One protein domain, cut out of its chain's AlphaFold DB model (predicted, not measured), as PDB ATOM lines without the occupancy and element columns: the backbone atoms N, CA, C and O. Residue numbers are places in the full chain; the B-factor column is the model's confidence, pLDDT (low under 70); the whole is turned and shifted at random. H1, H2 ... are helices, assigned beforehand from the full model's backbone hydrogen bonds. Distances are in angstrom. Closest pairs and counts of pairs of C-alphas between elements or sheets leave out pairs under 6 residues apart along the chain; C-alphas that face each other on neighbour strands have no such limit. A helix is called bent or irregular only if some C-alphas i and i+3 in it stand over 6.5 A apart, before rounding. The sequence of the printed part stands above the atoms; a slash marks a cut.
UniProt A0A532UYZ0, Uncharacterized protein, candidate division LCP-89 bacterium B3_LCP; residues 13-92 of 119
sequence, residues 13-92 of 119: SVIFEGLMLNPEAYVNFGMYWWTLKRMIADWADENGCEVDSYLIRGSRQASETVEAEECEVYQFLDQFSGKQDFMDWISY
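AT A GLANCE: This is residues 13 to 92 of the 119 residues of an uncharacterized protein of candidate division LCP-89 bacterium B3_LCP (UniProt A0A532UYZ0). A long helix with a sharp kink, H2, runs through the middle, and three shorter helices, H1, H3 and H4, are set round it. H5 packs on H1, and residues 58 to 69 form a long loop round the outside from H3 to H4. The printed part has 80 residues, with five named helices in the order H1, H2, H3, H4, H5 and no named strand; the class is all helix. The whole is compact, with a radius of gyration of the C-alphas of 12.3 A, and its C-alphas span 32 by 30 by 22 A, a rounded outline.

IN THESE COORDINATES: H2, residues 23 to 47, is the longest helix, 21.3 A from first to last C-alpha. It has a kink of 124 degrees near residue 31 and is irregular: C-alphas 28 and 31 are 9.2 A apart. H1, residues 13 to 21, begins at C-alpha 13 at (68.118, 50.564, 98.267) and is 12.3 A long. H3 is residues 53 to 57, 6.1 A long. H4, residues 70 to 77, is 10.5 A long. H5, residues 83 to 90, is 10.8 A long and ends at C-alpha 90 at (77.903, 51.913, 108.952).

HOW THE PARTS SIT: H2 is the hub, touching H1, H3 and H4. With residues 37 to 45 alone it touches H3, where the closest C-alphas, of Ala 41 and Ser 53, are 4.7 A apart. With residues 32 to 39 alone it touches H4, closest at the C-alphas of Tyr 32 and Val 73, 5.9 A apart; the two run opposite ways at a steep tilt of 62 degrees. H1 and H2 only just touch, with 3 pairs of C-alphas within 8 A, the closest those of Leu 19 and Ala 25 at 6.5 A; they run opposite ways at a steep tilt of 49 degrees. Farther out, H5 touches H1, closest at the C-alphas of Gly 18 and Met 87, 6.2 A apart; they run the same way at a tilt of 35.2 degrees, only just steep. H2 and H5 are close but not clearly touching, with the C-alphas of Ala 25 and Ile 90 closest at 5.4 A. The helix packing is mostly crossed: of the 3 pairs that touch and have a tilt, 0 are at a shallow one. Among the pairs that are apart are H1 and H4, and H4 and H5. In H1, H3, H4 and H5 every O i to N i+4 pair is within hydrogen-bond range; in H2, 12 of 21 are.

THE WHOLE: The two C-alphas farthest apart, of Ser 59 and Ser 81, are 32.8 A from each other. The printed part has no cut. The link from H3 to H4 is long, with 12 residues; the other links are tight. The mean pLDDT of the printed part is 85.1, and residues 59 to 67 are under 70.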
ATOM      1  N   SER A  13      68.337  51.962  97.871       89.94
ATOM      2  CA  SER A  13      68.118  50.564  98.267       89.94
ATOM      3  C   SER A  13      69.261  50.018  99.116       89.94
ATOM      4  O   SER A  13      69.018  49.365 100.126       89.94
ATOM      5  N   VAL A  14      70.510  50.321  98.754       90.69
ATOM      6  CA  VAL A  14      71.701  49.891  99.494       90.69
ATOM      7  C   VAL A  14      71.790  50.611 100.832       90.69
ATOM      8  O   VAL A  14      72.108  49.982 101.840       90.69
ATOM      9  N   ILE A  15      71.496  51.912 100.844       92.69
ATOM     10  CA  ILE A  15      71.457  52.713 102.070       92.69
ATOM     11  C   ILE A  15      70.416  52.136 103.029       92.69
ATOM     12  O   ILE A  15      70.724  51.864 104.188       92.69
ATOM     13  N   PHE A  16      69.205  51.897 102.526       91.50
ATOM     14  CA  PHE A  16      68.108  51.349 103.305       91.50
ATOM     15  C   PHE A  16      68.423  49.943 103.832       91.50
ATOM     16  O   PHE A  16      68.326  49.715 105.033       91.50
ATOM     17  N   GLU A  17      68.884  49.019 102.979       90.31
ATOM     18  CA  GLU A  17      69.327  47.678 103.396       90.31
ATOM     19  C   GLU A  17      70.406  47.742 104.484       90.31
ATOM     20  O   GLU A  17      70.360  46.989 105.456       90.31
ATOM     21  N   GLY A  18      71.381  48.638 104.326       90.19
ATOM     22  CA  GLY A  18      72.461  48.812 105.287       90.19
ATOM     23  C   GLY A  18      71.957  49.270 106.653       90.19
ATOM     24  O   GLY A  18      72.314  48.680 107.673       90.19
ATOM     25  N   LEU A  19      71.087  50.279 106.669       89.94
ATOM     26  CA  LEU A  19      70.492  50.805 107.895       89.94
ATOM     27  C   LEU A  19      69.538  49.807 108.560       89.94
ATOM     28  O   LEU A  19      69.489  49.741 109.778       89.94
ATOM     29  N   MET A  20      68.832  48.983 107.788       88.62
ATOM     30  CA  MET A  20      68.020  47.883 108.323       88.62
ATOM     31  C   MET A  20      68.868  46.821 109.035       88.62
ATOM     32  O   MET A  20      68.416  46.205 109.996       88.62
ATOM     33  N   LEU A  21      70.093  46.577 108.556       88.88
ATOM     34  CA  LEU A  21      71.017  45.617 109.167       88.88
ATOM     35  C   LEU A  21      71.703  46.171 110.421       88.88
ATOM     36  O   LEU A  21      72.031  45.394 111.313       88.88
ATOM     37  N   ASN A  22      71.921  47.486 110.478       88.50
ATOM     38  CA  ASN A  22      72.520  48.188 111.611       88.50
ATOM     39  C   ASN A  22      71.698  49.447 111.930       88.50
ATOM     40  O   ASN A  22      72.135  50.552 111.595       88.50
ATOM     41  N   PRO A  23      70.522  49.304 112.571       86.31
ATOM     42  CA  PRO A  23      69.625  50.429 112.812       86.31
ATOM     43  C   PRO A  23      70.306  51.530 113.611       86.31
ATOM     44  O   PRO A  23      70.166  52.680 113.225       86.31
ATOM     45  N   GLU A  24      71.129  51.182 114.609       86.06
ATOM     46  CA  GLU A  24      71.912  52.103 115.450       86.06
ATOM     47  C   GLU A  24      72.901  52.987 114.665       86.06
ATOM     48  O   GLU A  24      73.318  54.032 115.158       86.06
ATOM     49  N   ALA A  25      73.265  52.624 113.429       88.44
ATOM     50  CA  ALA A  25      74.191  53.409 112.613       88.44
ATOM     51  C   ALA A  25      73.607  54.755 112.150       88.44
ATOM     52  O   ALA A  25      74.352  55.590 111.637       88.44
ATOM     53  N   TYR A  26      72.306  55.006 112.347       85.56
ATOM     54  CA  TYR A  26      71.678  56.299 112.054       85.56
ATOM     55  C   TYR A  26      72.368  57.480 112.761       85.56
ATOM     56  O   TYR A  26      72.467  58.573 112.199       85.56
ATOM     57  N   VAL A  27      72.932  57.258 113.955       83.69
ATOM     58  CA  VAL A  27      73.665  58.296 114.699       83.69
ATOM     59  C   VAL A  27      74.912  58.769 113.950       83.69
ATOM     60  O   VAL A  27      75.359  59.902 114.138       83.69
ATOM     61  N   ASN A  28      75.460  57.939 113.055       87.81
ATOM     62  CA  ASN A  28      76.619  58.292 112.242       87.81
ATOM     63  C   ASN A  28      76.313  59.432 111.267       87.81
ATOM     64  O   ASN A  28      77.225  60.145 110.861       87.81
ATOM     65  N   PHE A  29      75.046  59.625 110.898       86.69
ATOM     66  CA  PHE A  29      74.639  60.627 109.915       86.69
ATOM     67  C   PHE A  29      74.506  62.028 110.513       86.69
ATOM     68  O   PHE A  29      74.463  62.999 109.760       86.69
ATOM     69  N   GLY A  30      74.481  62.172 111.842       84.81
ATOM     70  CA  GLY A  30      74.428  63.485 112.479       84.81
ATOM     71  C   GLY A  30      73.275  64.343 111.934       84.81
ATOM     72  O   GLY A  30      72.141  63.881 111.797       84.81
ATOM     73  N   MET A  31      73.583  65.585 111.554       83.62
ATOM     74  CA  MET A  31      72.614  66.525 110.969       83.62
ATOM     75  C   MET A  31      71.958  66.036 109.663       83.62
ATOM     76  O   MET A  31      70.878  66.502 109.309       83.62
ATOM     77  N   TYR A  32      72.575  65.089 108.947       87.50
ATOM     78  CA  TYR A  32      72.037  64.553 107.694       87.50
ATOM     79  C   TYR A  32      70.927  63.522 107.915       87.50
ATOM     80  O   TYR A  32      70.203  63.211 106.971       87.50
ATOM     81  N   TRP A  33      70.784  62.987 109.134       88.56
ATOM     82  CA  TRP A  33      69.905  61.853 109.412       88.56
ATOM     83  C   TRP A  33      68.452  62.106 109.001       88.56
ATOM     84  O   TRP A  33      67.880  61.320 108.254       88.56
ATOM     85  N   TRP A  34      67.858  63.216 109.441       86.69
ATOM     86  CA  TRP A  34      66.437  63.493 109.212       86.69
ATOM     87  C   TRP A  34      66.097  63.688 107.737       86.69
ATOM     88  O   TRP A  34      65.105  63.145 107.243       86.69
ATOM     89  N   THR A  35      66.947  64.418 107.020       89.94
ATOM     90  CA  THR A  35      66.792  64.623 105.582       89.94
ATOM     91  C   THR A  35      66.994  63.307 104.836       89.94
ATOM     92  O   THR A  35      66.150  62.940 104.024       89.94
ATOM     93  N   LEU A  36      68.027  62.530 105.179       91.44
ATOM     94  CA  LEU A  36      68.260  61.213 104.590       91.44
ATOM     95  C   LEU A  36      67.085  60.254 104.829       91.44
ATOM     96  O   LEU A  36      66.616  59.608 103.896       91.44
ATOM     97  N   LYS A  37      66.570  60.192 106.059       88.94
ATOM     98  CA  LYS A  37      65.414  59.380 106.459       88.94
ATOM     99  C   LYS A  37      64.182  59.711 105.612       88.94
ATOM    100  O   LYS A  37      63.503  58.810 105.121       88.94
ATOM    101  N   ARG A  38      63.916  60.999 105.375       89.81
ATOM    102  CA  ARG A  38      62.831  61.450 104.487       89.81
ATOM    103  C   ARG A  38      63.064  61.043 103.036       89.81
ATOM    104  O   ARG A  38      62.150  60.488 102.436       89.81
ATOM    105  N   MET A  39      64.272  61.248 102.516       92.50
ATOM    106  CA  MET A  39      64.629  60.864 101.146       92.50
ATOM    107  C   MET A  39      64.479  59.353 100.920       92.50
ATOM    108  O   MET A  39      63.968  58.938  99.886       92.50
ATOM    109  N   ILE A  40      64.857  58.524 101.899       92.38
ATOM    110  CA  ILE A  40      64.644  57.069 101.856       92.38
ATOM    111  C   ILE A  40      63.146  56.737 101.830       92.38
ATOM    112  O   ILE A  40      62.733  55.850 101.086       92.38
ATOM    113  N   ALA A  41      62.326  57.442 102.613       90.81
ATOM    114  CA  ALA A  41      60.880  57.233 102.622       90.81
ATOM    115  C   ALA A  41      60.232  57.614 101.280       90.81
ATOM    116  O   ALA A  41      59.418  56.851 100.764       90.81
ATOM    117  N   ASP A  42      60.622  58.757 100.709       92.12
ATOM    118  CA  ASP A  42      60.180  59.200  99.382       92.12
ATOM    119  C   ASP A  42      60.595  58.180  98.306       92.12
ATOM    120  O   ASP A  42      59.773  57.748  97.499       92.12
ATOM    121  N   TRP A  43      61.843  57.703  98.356       92.25
ATOM    122  CA  TRP A  43      62.334  56.649  97.468       92.25
ATOM    123  C   TRP A  43      61.535  55.341  97.604       92.25
ATOM    124  O   TRP A  43      61.191  54.729  96.589       92.25
ATOM    125  N   ALA A  44      61.211  54.913  98.827       90.06
ATOM    126  CA  ALA A  44      60.441  53.695  99.080       90.06
ATOM    127  C   ALA A  44      59.012  53.788  98.514       90.06
ATOM    128  O   ALA A  44      58.542  52.832  97.888       90.06
ATOM    129  N   ASP A  45      58.355  54.945  98.671       90.94
ATOM    130  CA  ASP A  45      57.036  55.232  98.094       90.94
ATOM    131  C   ASP A  45      57.072  55.176  96.557       90.94
ATOM    132  O   ASP A  45      56.234  54.523  95.926       90.94
ATOM    133  N   GLU A  46      58.059  55.831  95.939       91.19
ATOM    134  CA  GLU A  46      58.202  55.906  94.480       91.19
ATOM    135  C   GLU A  46      58.508  54.549  93.833       91.19
ATOM    136  O   GLU A  46      58.057  54.274  92.716       91.19
ATOM    137  N   ASN A  47      59.252  53.689  94.532       88.44
ATOM    138  CA  ASN A  47      59.656  52.374  94.034       88.44
ATOM    139  C   ASN A  47      58.702  51.248  94.453       88.44
ATOM    140  O   ASN A  47      58.910  50.096  94.066       88.44
ATOM    141  N   GLY A  48      57.635  51.566  95.196       85.31
ATOM    142  CA  GLY A  48      56.652  50.584  95.648       85.31
ATOM    143  C   GLY A  48      57.265  49.513  96.546       85.31
ATOM    144  O   GLY A  48      56.903  48.339  96.435       85.31
ATOM    145  N   CYS A  49      58.220  49.897  97.397       82.62
ATOM    146  CA  CYS A  49      58.779  49.000  98.396       82.62
ATOM    147  C   CYS A  49      57.671  48.499  99.337       82.62
ATOM    148  O   CYS A  49      56.725  49.215  99.650       82.62
ATOM    149  N   GLU A  50      57.796  47.263  99.826       81.19
ATOM    150  CA  GLU A  50      56.818  46.680 100.764       81.19
ATOM    151  C   GLU A  50      56.886  47.297 102.176       81.19
ATOM    152  O   GLU A  50      56.101  46.933 103.051       81.19
ATOM    153  N   VAL A  51      57.824  48.218 102.409       77.94
ATOM    154  CA  VAL A  51      58.008  48.909 103.686       77.94
ATOM    155  C   VAL A  51      57.165  50.175 103.701       77.94
ATOM    156  O   VAL A  51      57.236  50.991 102.787       77.94
ATOM    157  N   ASP A  52      56.385  50.340 104.766       82.88
ATOM    158  CA  ASP A  52      55.555  51.520 104.976       82.88
ATOM    159  C   ASP A  52      56.439  52.761 105.202       82.88
ATOM    160  O   ASP A  52      57.192  52.845 106.176       82.88
ATOM    161  N   SER A  53      56.342  53.742 104.305       82.38
ATOM    162  CA  SER A  53      57.098  54.993 104.385       82.38
ATOM    163  C   SER A  53      56.783  55.803 105.642       82.38
ATOM    164  O   SER A  53      57.636  56.567 106.096       82.38
ATOM    165  N   TYR A  54      55.623  55.604 106.280       82.06
ATOM    166  CA  TYR A  54      55.335  56.194 107.588       82.06
ATOM    167  C   TYR A  54      56.215  55.605 108.695       82.06
ATOM    168  O   TYR A  54      56.633  56.346 109.584       82.06
ATOM    169  N   LEU A  55      56.547  54.309 108.628       81.62
ATOM    170  CA  LEU A  55      57.503  53.690 109.555       81.62
ATOM    171  C   LEU A  55      58.907  54.251 109.336       81.62
ATOM    172  O   LEU A  55      59.632  54.494 110.299       81.62
ATOM    173  N   ILE A  56      59.261  54.512 108.074       84.19
ATOM    174  CA  ILE A  56      60.549  55.112 107.727       84.19
ATOM    175  C   ILE A  56      60.617  56.556 108.204       84.19
ATOM    176  O   ILE A  56      61.655  56.923 108.716       84.19
ATOM    177  N   ARG A  57      59.565  57.378 108.077       83.50
ATOM    178  CA  ARG A  57      59.580  58.791 108.519       83.50
ATOM    179  C   ARG A  57      59.515  58.947 110.037       83.50
ATOM    180  O   ARG A  57      60.102  59.884 110.575       83.50
ATOM    181  N   GLY A  58      58.864  58.014 110.727       76.81
ATOM    182  CA  GLY A  58      58.561  58.145 112.148       76.81
ATOM    183  C   GLY A  58      57.498  59.212 112.425       76.81
ATOM    184  O   GLY A  58      56.991  59.888 111.528       76.81
ATOM    185  N   SER A  59      57.130  59.342 113.696       69.44
ATOM    186  CA  SER A  59      56.125  60.296 114.172       69.44
ATOM    187  C   SER A  59      56.722  61.663 114.517       69.44
ATOM    188  O   SER A  59      56.017  62.678 114.521       69.44
ATOM    189  N   ARG A  60      58.031  61.694 114.792       66.44
ATOM    190  CA  ARG A  60      58.786  62.912 115.078       66.44
ATOM    191  C   ARG A  60      59.193  63.625 113.798       66.44
ATOM    192  O   ARG A  60      59.814  63.050 112.912       66.44
ATOM    193  N   GLN A  61      58.886  64.914 113.758       62.44
ATOM    194  CA  GLN A  61      59.457  65.844 112.796       62.44
ATOM    195  C   GLN A  61      60.715  66.454 113.421       62.44
ATOM    196  O   GLN A  61      60.705  66.787 114.612       62.44
ATOM    197  N   ALA A  62      61.793  66.580 112.648       60.47
ATOM    198  CA  ALA A  62      62.984  67.272 113.114       60.47
ATOM    199  C   ALA A  62      62.639  68.724 113.474       60.47
ATOM    200  O   ALA A  62      61.731  69.330 112.900       60.47
ATOM    201  N   SER A  63      63.380  69.303 114.418       57.75
ATOM    202  CA  SER A  63      63.373  70.756 114.580       57.75
ATOM    203  C   SER A  63      63.842  71.395 113.271       57.75
ATOM    204  O   SER A  63      64.908  71.031 112.779       57.75
ATOM    205  N   GLU A  64      63.094  72.369 112.733       51.59
ATOM    206  CA  GLU A  64      63.421  73.078 111.476       51.59
ATOM    207  C   GLU A  64      64.842  73.681 111.474       51.59
ATOM    208  O   GLU A  64      65.397  73.976 110.423       51.59
ATOM    209  N   THR A  65      65.452  73.857 112.648       49.06
ATOM    210  CA  THR A  65      66.813  74.379 112.830       49.06
ATOM    211  C   THR A  65      67.944  73.367 112.594       49.06
ATOM    212  O   THR A  65      69.099  73.763 112.712       49.06
ATOM    213  N   VAL A  66      67.656  72.090 112.302       63.94
ATOM    214  CA  VAL A  66      68.671  71.007 112.252       63.94
ATOM    215  C   VAL A  66      68.633  70.194 110.942       63.94
ATOM    216  O   VAL A  66      69.443  69.290 110.764       63.94
ATOM    217  N   GLU A  67      67.729  70.491 110.002       69.06
ATOM    218  CA  GLU A  67      67.644  69.745 108.736       69.06
ATOM    219  C   GLU A  67      68.663  70.260 107.707       69.06
ATOM    220  O   GLU A  67      68.603  71.414 107.284       69.06
ATOM    221  N   ALA A  68      69.580  69.387 107.280       84.62
ATOM    222  CA  ALA A  68      70.413  69.624 106.103       84.62
ATOM    223  C   ALA A  68      69.555  69.667 104.825       84.62
ATOM    224  O   ALA A  68      68.513  69.011 104.741       84.62
ATOM    225  N   GLU A  69      69.999  70.377 103.793       89.31
ATOM    226  CA  GLU A  69      69.353  70.310 102.483       89.31
ATOM    227  C   GLU A  69      69.618  68.952 101.807       89.31
ATOM    228  O   GLU A  69      70.671  68.340 101.984       89.31
ATOM    229  N   GLU A  70      68.699  68.488 100.951       91.12
ATOM    230  CA  GLU A  70      68.886  67.242 100.182       91.12
ATOM    231  C   GLU A  70      70.190  67.253  99.371       91.12
ATOM    232  O   GLU A  70      70.858  66.229  99.238       91.12
ATOM    233  N   CYS A  71      70.589  68.419  98.851       90.75
ATOM    234  CA  CYS A  71      71.836  68.552  98.105       90.75
ATOM    235  C   CYS A  71      73.079  68.315  98.977       90.75
ATOM    236  O   CYS A  71      74.060  67.755  98.488       90.75
ATOM    237  N   GLU A  72      73.029  68.677 100.260       91.06
ATOM    238  CA  GLU A  72      74.103  68.422 101.220       91.06
ATOM    239  C   GLU A  72      74.153  66.937 101.593       91.06
ATOM    240  O   GLU A  72      75.240  66.374 101.708       91.06
ATOM    241  N   VAL A  73      72.994  66.275 101.693       91.44
ATOM    242  CA  VAL A  73      72.923  64.815 101.874       91.44
ATOM    243  C   VAL A  73      73.533  64.090 100.676       91.44
ATOM    244  O   VAL A  73      74.342  63.187 100.867       91.44
ATOM    245  N   TYR A  74      73.219  64.491  99.440       91.19
ATOM    246  CA  TYR A  74      73.855  63.901  98.256       91.19
ATOM    247  C   TYR A  74      75.373  64.114  98.249       91.19
ATOM    248  O   TYR A  74      76.111  63.162  98.019       91.19
ATOM    249  N   GLN A  75      75.851  65.321  98.568       90.62
ATOM    250  CA  GLN A  75      77.291  65.592  98.679       90.62
ATOM    251  C   GLN A  75      77.965  64.735  99.755       90.62
ATOM    252  O   GLN A  75      79.084  64.264  99.555       90.62
ATOM    253  N   PHE A  76      77.287  64.519 100.883       90.56
ATOM    254  CA  PHE A  76      77.746  63.614 101.927       90.56
ATOM    255  C   PHE A  76      77.826  62.168 101.418       90.56
ATOM    256  O   PHE A  76      78.837  61.504 101.621       90.56
ATOM    257  N   LEU A  77      76.794  61.675 100.727       90.94
ATOM    258  CA  LEU A  77      76.762  60.311 100.191       90.94
ATOM    259  C   LEU A  77      77.787  60.089  99.064       90.94
ATOM    260  O   LEU A  77      78.331  58.993  98.942       90.94
ATOM    261  N   ASP A  78      78.111  61.125  98.290       89.94
ATOM    262  CA  ASP A  78      79.111  61.077  97.216       89.94
ATOM    263  C   ASP A  78      80.550  60.858  97.734       89.94
ATOM    264  O   ASP A  78      81.451  60.555  96.948       89.94
ATOM    265  N   GLN A  79      80.794  60.974  99.048       88.19
ATOM    266  CA  GLN A  79      82.094  60.636  99.639       88.19
ATOM    267  C   GLN A  79      82.376  59.125  99.625       88.19
ATOM    268  O   GLN A  79      83.537  58.720  99.709       88.19
ATOM    269  N   PHE A  80      81.328  58.296  99.541       89.38
ATOM    270  CA  PHE A  80      81.461  56.846  99.535       89.38
ATOM    271  C   PHE A  80      81.781  56.358  98.125       89.38
ATOM    272  O   PHE A  80      81.045  56.598  97.170       89.38
ATOM    273  N   SER A  81      82.868  55.601  97.996       85.69
ATOM    274  CA  SER A  81      83.332  55.092  96.698       85.69
ATOM    275  C   SER A  81      82.441  53.978  96.129       85.69
ATOM    276  O   SER A  81      82.615  53.577  94.979       85.69
ATOM    277  N   GLY A  82      81.508  53.451  96.928       86.25
ATOM    278  CA  GLY A  82      80.519  52.459  96.514       86.25
ATOM    279  C   GLY A  82      79.887  51.715  97.693       86.25
ATOM    280  O   GLY A  82      80.131  52.033  98.857       86.25
ATOM    281  N   LYS A  83      79.100  50.671  97.387       89.75
ATOM    282  CA  LYS A  83      78.348  49.875  98.382       89.75
ATOM    283  C   LYS A  83      79.215  49.385  99.543       89.75
ATOM    284  O   LYS A  83      78.824  49.549 100.691       89.75
ATOM    285  N   GLN A  84      80.356  48.755  99.255       90.12
ATOM    286  CA  GLN A  84      81.182  48.150 100.306       90.12
ATOM    287  C   GLN A  84      81.736  49.204 101.270       90.12
ATOM    288  O   GLN A  84      81.712  48.981 102.471       90.12
ATOM    289  N   ASP A  85      82.165  50.353 100.748       90.06
ATOM    290  CA  ASP A  85      82.711  51.460 101.537       90.06
ATOM    291  C   ASP A  85      81.665  52.013 102.519       90.06
ATOM    292  O   ASP A  85      81.916  52.134 103.716       90.06
ATOM    293  N   PHE A  86      80.436  52.220 102.038       91.75
ATOM    294  CA  PHE A  86      79.311  52.600 102.892       91.75
ATOM    295  C   PHE A  86      78.981  51.534 103.945       91.75
ATOM    296  O   PHE A  86      78.818  51.864 105.118       91.75
ATOM    297  N   MET A  87      78.905  50.258 103.548       91.38
ATOM    298  CA  MET A  87      78.600  49.152 104.466       91.38
ATOM    299  C   MET A  87      79.661  49.008 105.563       91.38
ATOM    300  O   MET A  87      79.318  48.783 106.723       91.38
ATOM    301  N   ASP A  88      80.939  49.163 105.214       90.81
ATOM    302  CA  ASP A  88      82.042  49.147 106.174       90.81
ATOM    303  C   ASP A  88      81.939  50.340 107.135       90.81
ATOM    304  O   ASP A  88      82.135  50.177 108.340       90.81
ATOM    305  N   TRP A  89      81.563  51.519 106.635       90.56
ATOM    306  CA  TRP A  89      81.386  52.716 107.456       90.56
ATOM    307  C   TRP A  89      80.225  52.594 108.456       90.56
ATOM    308  O   TRP A  89      80.422  52.870 109.638       90.56
ATOM    309  N   ILE A  90      79.047  52.113 108.038       91.25
ATOM    310  CA  ILE A  90      77.903  51.913 108.952       91.25
ATOM    311  C   ILE A  90      78.072  50.710 109.890       91.25
ATOM    312  O   ILE A  90      77.300  50.557 110.832       91.25
ATOM    313  N   SER A  91      79.050  49.828 109.648       88.94
ATOM    314  CA  SER A  91      79.284  48.654 110.503       88.94
ATOM    315  C   SER A  91      79.831  49.007 111.891       88.94
ATOM    316  O   SER A  91      79.786  48.176 112.799       88.94
ATOM    317  N   TYR A  92      80.315  50.240 112.067       83.81
ATOM    318  CA  TYR A  92      80.762  50.767 113.347       83.81
ATOM    319  C   TYR A  92      79.990  52.040 113.679       83.81
ATOM    320  O   TYR A  92      79.979  52.996 112.905       83.81
TER     321      TYR A  92